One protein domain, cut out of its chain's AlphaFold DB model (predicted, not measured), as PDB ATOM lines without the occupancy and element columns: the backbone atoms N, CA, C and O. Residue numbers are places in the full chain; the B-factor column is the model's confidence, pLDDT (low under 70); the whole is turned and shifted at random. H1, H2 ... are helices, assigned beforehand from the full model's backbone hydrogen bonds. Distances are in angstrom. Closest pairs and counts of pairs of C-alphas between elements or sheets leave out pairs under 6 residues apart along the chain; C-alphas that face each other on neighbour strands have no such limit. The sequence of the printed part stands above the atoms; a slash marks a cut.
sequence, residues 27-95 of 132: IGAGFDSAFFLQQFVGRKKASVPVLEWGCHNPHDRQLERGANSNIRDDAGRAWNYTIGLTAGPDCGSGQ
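What this domain is: This is residues 27 to 95 of the 132 residues of an uncharacterized protein of Mesorhizobium sp. L-2-11 (UniProt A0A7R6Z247). With little regular structure, the domain is an elongated shape with H1 toward one end, from which a long unnamed stretch folds back to H2 and a long loop toward the other; short H3 sits near the first residue of H1. Residues 41 to 47 stand free and stick out. The 69 printed residues include three named helices, H1, H2, H3 in order, holding 24 residues, and no named strand: all helix. It is only just loose, close to compact, with a radius of gyration of the C-alphas of 13.6 A, and spans 41 by 23 by 20 A.

How they stand to each other: H1, residues 31 to 43, and H2, residues 59 to 65, are apart. H3, residues 88 to 91, is apart from H2. H3 is close to but not clearly touching H1; their closest C-alphas, of Phe 31 and Pro 89, are 6.8 A apart. Every O i to N i+4 pair is within hydrogen-bond range in H1 and H2; H3 is too short for such a pair.

Where its parts are: H1 is 18.7 A long, from C-alpha 31 at (12.211, -41.204, 13.428). H2 measures 10.0 A. H3 measures 5.7 A, ending at C-alpha 91 (1.717, -45.841, 15.596).

The domain as a whole: The farthest C-alphas, of Lys 45 and Gly 76, are 43.1 A apart. The printed part has no cut. Both links are long, 15 and 22 residues. pLDDT is under 70 at residues 72 to 81, 86 and 88 to 93.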
ATOM      1  N   ILE A  27      21.584 -45.754  18.760       92.44
ATOM      2  CA  ILE A  27      20.751 -46.646  19.573       92.44
ATOM      3  C   ILE A  27      19.302 -46.186  19.428       92.44
ATOM      4  O   ILE A  27      18.990 -45.033  19.718       92.44
ATOM      5  N   GLY A  28      18.442 -47.096  18.983       89.12
ATOM      6  CA  GLY A  28      17.097 -46.812  18.501       89.12
ATOM      7  C   GLY A  28      17.116 -46.437  17.020       89.12
ATOM      8  O   GLY A  28      17.883 -45.576  16.594       89.12
ATOM      9  N   ALA A  29      16.264 -47.083  16.231       88.00
ATOM     10  CA  ALA A  29      16.061 -46.809  14.814       88.00
ATOM     11  C   ALA A  29      14.687 -46.171  14.558       88.00
ATOM     12  O   ALA A  29      14.010 -46.499  13.586       88.00
ATOM     13  N   GLY A  30      14.279 -45.258  15.441       86.75
ATOM     14  CA  GLY A  30      13.078 -44.444  15.290       86.75
ATOM     15  C   GLY A  30      13.263 -43.244  14.353       86.75
ATOM     16  O   GLY A  30      14.326 -43.040  13.757       86.75
ATOM     17  N   PHE A  31      12.227 -42.407  14.267       85.12
ATOM     18  CA  PHE A  31      12.211 -41.204  13.428       85.12
ATOM     19  C   PHE A  31      13.394 -40.266  13.661       85.12
ATOM     20  O   PHE A  31      14.113 -39.949  12.718       85.12
ATOM     21  N   ASP A  32      13.619 -39.850  14.909       87.25
ATOM     22  CA  ASP A  32      14.640 -38.851  15.238       87.25
ATOM     23  C   ASP A  32      16.033 -39.343  14.837       87.25
ATOM     24  O   ASP A  32      16.784 -38.660  14.138       87.25
ATOM     25  N   SER A  33      16.357 -40.582  15.207       90.50
ATOM     26  CA  SER A  33      17.597 -41.255  14.822       90.50
ATOM     27  C   SER A  33      17.762 -41.344  13.307       90.50
ATOM     28  O   SER A  33      18.838 -41.025  12.801       90.50
ATOM     29  N   ALA A  34      16.714 -41.725  12.569       88.50
ATOM     30  CA  ALA A  34      16.757 -41.807  11.112       88.50
ATOM     31  C   ALA A  34      16.949 -40.423  10.471       88.50
ATOM     32  O   ALA A  34      17.760 -40.283   9.555       88.50
ATOM     33  N   PHE A  35      16.278 -39.393  10.993       89.00
ATOM     34  CA  PHE A  35      16.409 -38.010  10.545       89.00
ATOM     35  C   PHE A  35      17.852 -37.505  10.678       89.00
ATOM     36  O   PHE A  35      18.436 -37.002   9.710       89.00
ATOM     37  N   PHE A  36      18.473 -37.685  11.848       90.38
ATOM     38  CA  PHE A  36      19.870 -37.290  12.054       90.38
ATOM     39  C   PHE A  36      20.838 -38.145  11.237       90.38
ATOM     40  O   PHE A  36      21.765 -37.605  10.626       90.38
ATOM     41  N   LEU A  37      20.620 -39.462  11.187       90.81
ATOM     42  CA  LEU A  37      21.478 -40.381  10.449       90.81
ATOM     43  C   LEU A  37      21.476 -40.059   8.952       90.81
ATOM     44  O   LEU A  37      22.553 -39.979   8.368       90.81
ATOM     45  N   GLN A  38      20.310 -39.790   8.353       90.19
ATOM     46  CA  GLN A  38      20.177 -39.408   6.943       90.19
ATOM     47  C   GLN A  38      21.017 -38.166   6.613       90.19
ATOM     48  O   GLN A  38      21.756 -38.150   5.627       90.19
ATOM     49  N   GLN A  39      20.942 -37.128   7.453       90.06
ATOM     50  CA  GLN A  39      21.746 -35.915   7.277       90.06
ATOM     51  C   GLN A  39      23.242 -36.184   7.463       90.06
ATOM     52  O   GLN A  39      24.067 -35.630   6.732       90.06
ATOM     53  N   PHE A  40      23.605 -37.027   8.432       89.56
ATOM     54  CA  PHE A  40      24.994 -37.354   8.726       89.56
ATOM     55  C   PHE A  40      25.655 -38.128   7.579       89.56
ATOM     56  O   PHE A  40      26.682 -37.684   7.061       89.56
ATOM     57  N   VAL A  41      25.045 -39.233   7.132       87.50
ATOM     58  CA  VAL A  41      25.598 -40.075   6.055       87.50
ATOM     59  C   VAL A  41      25.591 -39.366   4.699       87.50
ATOM     60  O   VAL A  41      26.466 -39.606   3.872       87.50
ATOM     61  N   GLY A  42      24.653 -38.434   4.482       86.31
ATOM     62  CA  GLY A  42      24.630 -37.591   3.285       86.31
ATOM     63  C   GLY A  42      25.802 -36.604   3.207       86.31
ATOM     64  O   GLY A  42      26.218 -36.225   2.117       86.31
ATOM     65  N   ARG A  43      26.364 -36.197   4.354       89.38
ATOM     66  CA  ARG A  43      27.504 -35.262   4.429       89.38
ATOM     67  C   ARG A  43      28.844 -35.964   4.599       89.38
ATOM     68  O   ARG A  43      29.870 -35.421   4.194       89.38
ATOM     69  N   LYS A  44      28.859 -37.140   5.225       83.94
ATOM     70  CA  LYS A  44      30.066 -37.929   5.472       83.94
ATOM     71  C   LYS A  44      29.845 -39.377   5.066       83.94
ATOM     72  O   LYS A  44      28.948 -40.037   5.575       83.94
ATOM     73  N   LYS A  45      30.738 -39.904   4.226       80.25
ATOM     74  CA  LYS A  45      30.816 -41.348   3.983       80.25
ATOM     75  C   LYS A  45      31.315 -42.030   5.256       80.25
ATOM     76  O   LYS A  45      32.501 -41.963   5.565       80.25
ATOM     77  N   ALA A  46      30.402 -42.641   5.999       80.88
ATOM     78  CA  ALA A  46      30.690 -43.344   7.240       80.88
ATOM     79  C   ALA A  46      29.856 -44.624   7.326       80.88
ATOM     80  O   ALA A  46      28.691 -44.638   6.931       80.88
ATOM     81  N   SER A  47      30.452 -45.685   7.870       83.88
ATOM     82  CA  SER A  47      29.718 -46.877   8.292       83.88
ATOM     83  C   SER A  47      29.275 -46.680   9.738       83.88
ATOM     84  O   SER A  47      30.114 -46.559  10.635       83.88
ATOM     85  N   VAL A  48      27.962 -46.593   9.947       89.31
ATOM     86  CA  VAL A  48      27.362 -46.312  11.253       89.31
ATOM     87  C   VAL A  48      26.491 -47.501  11.659       89.31
ATOM     88  O   VAL A  48      25.492 -47.763  10.986       89.31
ATOM     89  N   PRO A  49      26.845 -48.235  12.724       90.94
ATOM     90  CA  PRO A  49      25.988 -49.277  13.263       90.94
ATOM     91  C   PRO A  49      24.759 -48.647  13.925       90.94
ATOM     92  O   PRO A  49      24.863 -47.673  14.679       90.94
ATOM     93  N   VAL A  50      23.599 -49.236  13.642       90.81
ATOM     94  CA  VAL A  50      22.308 -48.856  14.216       90.81
ATOM     95  C   VAL A  50      21.760 -50.060  14.969       90.81
ATOM     96  O   VAL A  50      21.644 -51.143  14.398       90.81
ATOM     97  N   LEU A  51      21.454 -49.873  16.248       91.50
ATOM     98  CA  LEU A  51      20.894 -50.904  17.113       91.50
ATOM     99  C   LEU A  51      19.419 -50.604  17.357       91.50
ATOM    100  O   LEU A  51      19.091 -49.541  17.872       91.50
ATOM    101  N   GLU A  52      18.547 -51.546  17.019       89.38
ATOM    102  CA  GLU A  52      17.107 -51.471  17.268       89.38
ATOM    103  C   GLU A  52      16.686 -52.702  18.067       89.38
ATOM    104  O   GLU A  52      17.146 -53.808  17.786       89.38
ATOM    105  N   TRP A  53      15.845 -52.507  19.087       86.75
ATOM    106  CA  TRP A  53      15.345 -53.628  19.884       86.75
ATOM    107  C   TRP A  53      14.360 -54.451  19.046       86.75
ATOM    108  O   TRP A  53      14.435 -55.680  19.011       86.75
ATOM    109  N   GLY A  54      13.441 -53.790  18.343       84.19
ATOM    110  CA  GLY A  54      12.452 -54.485  17.532       84.19
ATOM    111  C   GLY A  54      13.017 -55.095  16.247       84.19
ATOM    112  O   GLY A  54      14.126 -54.813  15.799       84.19
ATOM    113  N   CYS A  55      12.210 -55.944  15.612       84.56
ATOM    114  CA  CYS A  55      12.540 -56.495  14.300       84.56
ATOM    115  C   CYS A  55      12.208 -55.507  13.175       84.56
ATOM    116  O   CYS A  55      11.347 -54.635  13.311       84.56
ATOM    117  N   HIS A  56      12.821 -55.723  12.011       86.88
ATOM    118  CA  HIS A  56      12.305 -55.170  10.767       86.88
ATOM    119  C   HIS A  56      11.010 -55.899  10.381       86.88
ATOM    120  O   HIS A  56      11.017 -57.115  10.187       86.88
ATOM    121  N   ASN A  57       9.905 -55.159  10.284       85.31
ATOM    122  CA  ASN A  57       8.611 -55.678   9.850       85.31
ATOM    123  C   ASN A  57       8.250 -55.016   8.518       85.31
ATOM    124  O   ASN A  57       7.962 -53.818   8.520       85.31
ATOM    125  N   PRO A  58       8.271 -55.749   7.395       86.75
ATOM    126  CA  PRO A  58       7.943 -55.169   6.102       86.75
ATOM    127  C   PRO A  58       6.452 -54.809   6.039       86.75
ATOM    128  O   PRO A  58       5.626 -55.365   6.766       86.75
ATOM    129  N   HIS A  59       6.123 -53.804   5.227       85.88
ATOM    130  CA  HIS A  59       4.814 -53.148   5.253       85.88
ATOM    131  C   HIS A  59       3.656 -54.084   4.876       85.88
ATOM    132  O   HIS A  59       2.614 -54.060   5.522       85.88
ATOM    133  N   ASP A  60       3.860 -54.952   3.886       88.31
ATOM    134  CA  ASP A  60       2.934 -56.022   3.495       88.31
ATOM    135  C   ASP A  60       2.510 -56.877   4.697       88.31
ATOM    136  O   ASP A  60       1.324 -57.038   4.986       88.31
ATOM    137  N   ARG A  61       3.486 -57.317   5.489       86.56
ATOM    138  CA  ARG A  61       3.280 -58.121   6.687       86.56
ATOM    139  C   ARG A  61       2.574 -57.349   7.803       86.56
ATOM    140  O   ARG A  61       1.864 -57.960   8.604       86.56
ATOM    141  N   GLN A  62       2.768 -56.030   7.885       86.81
ATOM    142  CA  GLN A  62       2.033 -55.181   8.830       86.81
ATOM    143  C   GLN A  62       0.555 -55.067   8.442       86.81
ATOM    144  O   GLN A  62      -0.308 -55.193   9.311       86.81
ATOM    145  N   LEU A  63       0.264 -54.898   7.146       87.00
ATOM    146  CA  LEU A  63      -1.098 -54.844   6.608       87.00
ATOM    147  C   LEU A  63      -1.836 -56.173   6.802       87.00
ATOM    148  O   LEU A  63      -2.960 -56.177   7.295       87.00
ATOM    149  N   GLU A  64      -1.189 -57.298   6.481       89.12
ATOM    150  CA  GLU A  64      -1.764 -58.642   6.643       89.12
ATOM    151  C   GLU A  64      -2.138 -58.955   8.096       89.12
ATOM    152  O   GLU A  64      -3.149 -59.603   8.362       89.12
ATOM    153  N   ARG A  65      -1.312 -58.514   9.050       84.44
ATOM    154  CA  ARG A  65      -1.512 -58.789  10.480       84.44
ATOM    155  C   ARG A  65      -2.290 -57.703  11.213       84.44
ATOM    156  O   ARG A  65      -2.648 -57.918  12.367       84.44
ATOM    157  N   GLY A  66      -2.501 -56.547  10.586       83.69
ATOM    158  CA  GLY A  66      -3.027 -55.354  11.247       83.69
ATOM    159  C   GLY A  66      -2.157 -54.893  12.424       83.69
ATOM    160  O   GLY A  66      -2.690 -54.424  13.427       83.69
ATOM    161  N   ALA A  67      -0.835 -55.089  12.348       79.88
ATOM    162  CA  ALA A  67       0.088 -54.803  13.445       79.88
ATOM    163  C   ALA A  67       1.486 -54.408  12.949       79.88
ATOM    164  O   ALA A  67       2.105 -55.118  12.158       79.88
ATOM    165  N   ASN A  68       2.030 -53.324  13.505       79.06
ATOM    166  CA  ASN A  68       3.318 -52.757  13.078       79.06
ATOM    167  C   ASN A  68       4.539 -53.461  13.707       79.06
ATOM    168  O   ASN A  68       5.679 -53.282  13.279       79.06
ATOM    169  N   SER A  69       4.310 -54.276  14.740       78.00
ATOM    170  CA  SER A  69       5.333 -54.849  15.618       78.00
ATOM    171  C   SER A  69       5.080 -56.337  15.896       78.00
ATOM    172  O   SER A  69       3.944 -56.808  15.884       78.00
ATOM    173  N   ASN A  70       6.157 -57.086  16.159       78.69
ATOM    174  CA  ASN A  70       6.112 -58.453  16.712       78.69
ATOM    175  C   ASN A  70       5.911 -58.475  18.223       78.69
ATOM    176  O   ASN A  70       5.478 -59.476  18.788       78.69
ATOM    177  N   ILE A  71       6.314 -57.389  18.864       76.56
ATOM    178  CA  ILE A  71       6.320 -57.226  20.300       76.56
ATOM    179  C   ILE A  71       4.972 -56.626  20.662       76.56
ATOM    180  O   ILE A  71       4.628 -55.521  20.230       76.56
ATOM    181  N   ARG A  72       4.196 -57.399  21.416       67.81
ATOM    182  CA  ARG A  72       2.944 -56.930  21.989       67.81
ATOM    183  C   ARG A  72       3.284 -56.024  23.166       67.81
ATOM    184  O   ARG A  72       4.004 -56.442  24.069       67.81
ATOM    185  N   ASP A  73       2.805 -54.789  23.117       62.72
ATOM    186  CA  ASP A  73       2.928 -53.871  24.243       62.72
ATOM    187  C   ASP A  73       1.803 -54.183  25.240       62.72
ATOM    188  O   ASP A  73       0.624 -53.949  24.971       62.72
ATOM    189  N   ASP A  74       2.171 -54.783  26.372       60.47
ATOM    190  CA  ASP A  74       1.244 -55.208  27.427       60.47
ATOM    191  C   ASP A  74       0.933 -54.063  28.422       60.47
ATOM    192  O   ASP A  74       0.385 -54.293  29.500       60.47
ATOM    193  N   ALA A  75       1.229 -52.802  28.071       64.75
ATOM    194  CA  ALA A  75       0.989 -51.632  28.925       64.75
ATOM    195  C   ALA A  75      -0.500 -51.299  29.173       64.75
ATOM    196  O   ALA A  75      -0.798 -50.380  29.941       64.75
ATOM    197  N   GLY A  76      -1.439 -51.999  28.523       61.12
ATOM    198  CA  GLY A  76      -2.885 -51.837  28.730       61.12
ATOM    199  C   GLY A  76      -3.445 -50.469  28.319       61.12
ATOM    200  O   GLY A  76      -4.572 -50.131  28.680       61.12
ATOM    201  N   ARG A  77      -2.670 -49.661  27.583       64.31
ATOM    202  CA  ARG A  77      -3.076 -48.346  27.076       64.31
ATOM    203  C   ARG A  77      -3.444 -48.432  25.598       64.31
ATOM    204  O   ARG A  77      -2.907 -49.239  24.852       64.31
ATOM    205  N   ALA A  78      -4.374 -47.574  25.177       62.38
ATOM    206  CA  ALA A  78      -4.799 -47.480  23.776       62.38
ATOM    207  C   ALA A  78      -3.737 -46.834  22.862       62.38
ATOM    208  O   ALA A  78      -3.860 -46.884  21.643       62.38
ATOM    209  N   TRP A  79      -2.712 -46.212  23.448       61.72
ATOM    210  CA  TRP A  79      -1.577 -45.615  22.757       61.72
ATOM    211  C   TRP A  79      -0.315 -46.366  23.177       61.72
ATOM    212  O   TRP A  79       0.076 -46.316  24.341       61.72
ATOM    213  N   ASN A  80       0.293 -47.071  22.227       67.50
ATOM    214  CA  ASN A  80       1.489 -47.878  22.448       67.50
ATOM    215  C   ASN A  80       2.577 -47.435  21.477       67.50
ATOM    216  O   ASN A  80       2.290 -47.104  20.325       67.50
ATOM    217  N   TYR A  81       3.822 -47.438  21.945       69.81
ATOM    218  CA  TYR A  81       4.958 -47.173  21.076       69.81
ATOM    219  C   TYR A  81       5.280 -48.437  20.279       69.81
ATOM    220  O   TYR A  81       5.424 -49.522  20.839       69.81
ATOM    221  N   THR A  82       5.412 -48.304  18.961       75.31
ATOM    222  CA  THR A  82       5.885 -49.410  18.122       75.31
ATOM    223  C   THR A  82       7.349 -49.687  18.454       75.31
ATOM    224  O   THR A  82       8.194 -48.813  18.280       75.31
ATOM    225  N   ILE A  83       7.650 -50.906  18.907       79.12
ATOM    226  CA  ILE A  83       9.027 -51.393  19.058       79.12
ATOM    227  C   ILE A  83       9.400 -52.121  17.763       79.12
ATOM    228  O   ILE A  83       8.908 -53.215  17.476       79.12
ATOM    229  N   GLY A  84      10.234 -51.487  16.945       79.12
ATOM    230  CA  GLY A  84      10.518 -51.894  15.571       79.12
ATOM    231  C   GLY A  84      11.230 -50.789  14.806       79.12
ATOM    232  O   GLY A  84      11.293 -49.648  15.263       79.12
ATOM    233  N   LEU A  85      11.749 -51.122  13.621       78.81
ATOM    234  CA  LEU A  85      12.321 -50.121  12.717       78.81
ATOM    235  C   LEU A  85      11.302 -48.991  12.471       78.81
ATOM    236  O   LEU A  85      10.131 -49.278  12.256       78.81
ATOM    237  N   THR A  86      11.753 -47.735  12.500       69.19
ATOM    238  CA  THR A  86      10.958 -46.496  12.370       69.19
ATOM    239  C   THR A  86      10.152 -46.111  13.621       69.19
ATOM    240  O   THR A  86      10.066 -44.918  13.922       69.19
ATOM    241  N   ALA A  87       9.703 -47.069  14.437       73.19
ATOM    242  CA  ALA A  87       9.073 -46.880  15.751       73.19
ATOM    243  C   ALA A  87       7.878 -45.890  15.776       73.19
ATOM    244  O   ALA A  87       6.861 -46.111  15.125       73.19
ATOM    245  N   GLY A  88       7.966 -44.813  16.569       60.03
ATOM    246  CA  GLY A  88       6.863 -43.910  16.943       60.03
ATOM    247  C   GLY A  88       5.947 -43.336  15.837       60.03
ATOM    248  O   GLY A  88       4.749 -43.216  16.095       60.03
ATOM    249  N   PRO A  89       6.421 -42.993  14.624       57.56
ATOM    250  CA  PRO A  89       5.563 -42.518  13.537       57.56
ATOM    251  C   PRO A  89       4.601 -43.580  13.009       57.56
ATOM    252  O   PRO A  89       3.521 -43.217  12.557       57.56
ATOM    253  N   ASP A  90       4.953 -44.866  13.101       54.50
ATOM    254  CA  ASP A  90       4.124 -45.948  12.555       54.50
ATOM    255  C   ASP A  90       2.855 -46.169  13.399       54.50
ATOM    256  O   ASP A  90       1.848 -46.661  12.897       54.50
ATOM    257  N   CYS A  91       2.866 -45.774  14.678       56.44
ATOM    258  CA  CYS A  91       1.717 -45.841  15.596       56.44
ATOM    259  C   CYS A  91       1.023 -44.490  15.853       56.44
ATOM    260  O   CYS A  91       0.041 -44.436  16.595       56.44
ATOM    261  N   GLY A  92       1.527 -43.393  15.285       65.69
ATOM    262  CA  GLY A  92       0.909 -42.075  15.421       65.69
ATOM    263  C   GLY A  92      -0.274 -41.907  14.467       65.69
ATOM    264  O   GLY A  92      -0.259 -42.403  13.348       65.69
ATOM    265  N   SER A  93      -1.282 -41.120  14.844       69.38
ATOM    266  CA  SER A  93      -2.401 -40.744  13.959       69.38
ATOM    267  C   SER A  93      -2.006 -39.758  12.839       69.38
ATOM    268  O   SER A  93      -2.855 -39.048  12.304       69.38
ATOM    269  N   GLY A  94      -0.710 -39.655  12.517       73.50
ATOM    270  CA  GLY A  94      -0.154 -38.714  11.539       73.50
ATOM    271  C   GLY A  94      -0.223 -37.238  11.949       73.50
ATOM    272  O   GLY A  94       0.119 -36.360  11.158       73.50
ATOM    273  N   GLN A  95      -0.666 -36.936  13.170       75.88
ATOM    274  CA  GLN A  95      -0.781 -35.561  13.647       75.88
ATOM    275  C   GLN A  95       0.595 -34.971  13.961       75.88
ATOM    276  O   GLN A  95       1.384 -35.555  14.699       75.88
TER     277      GLN A  95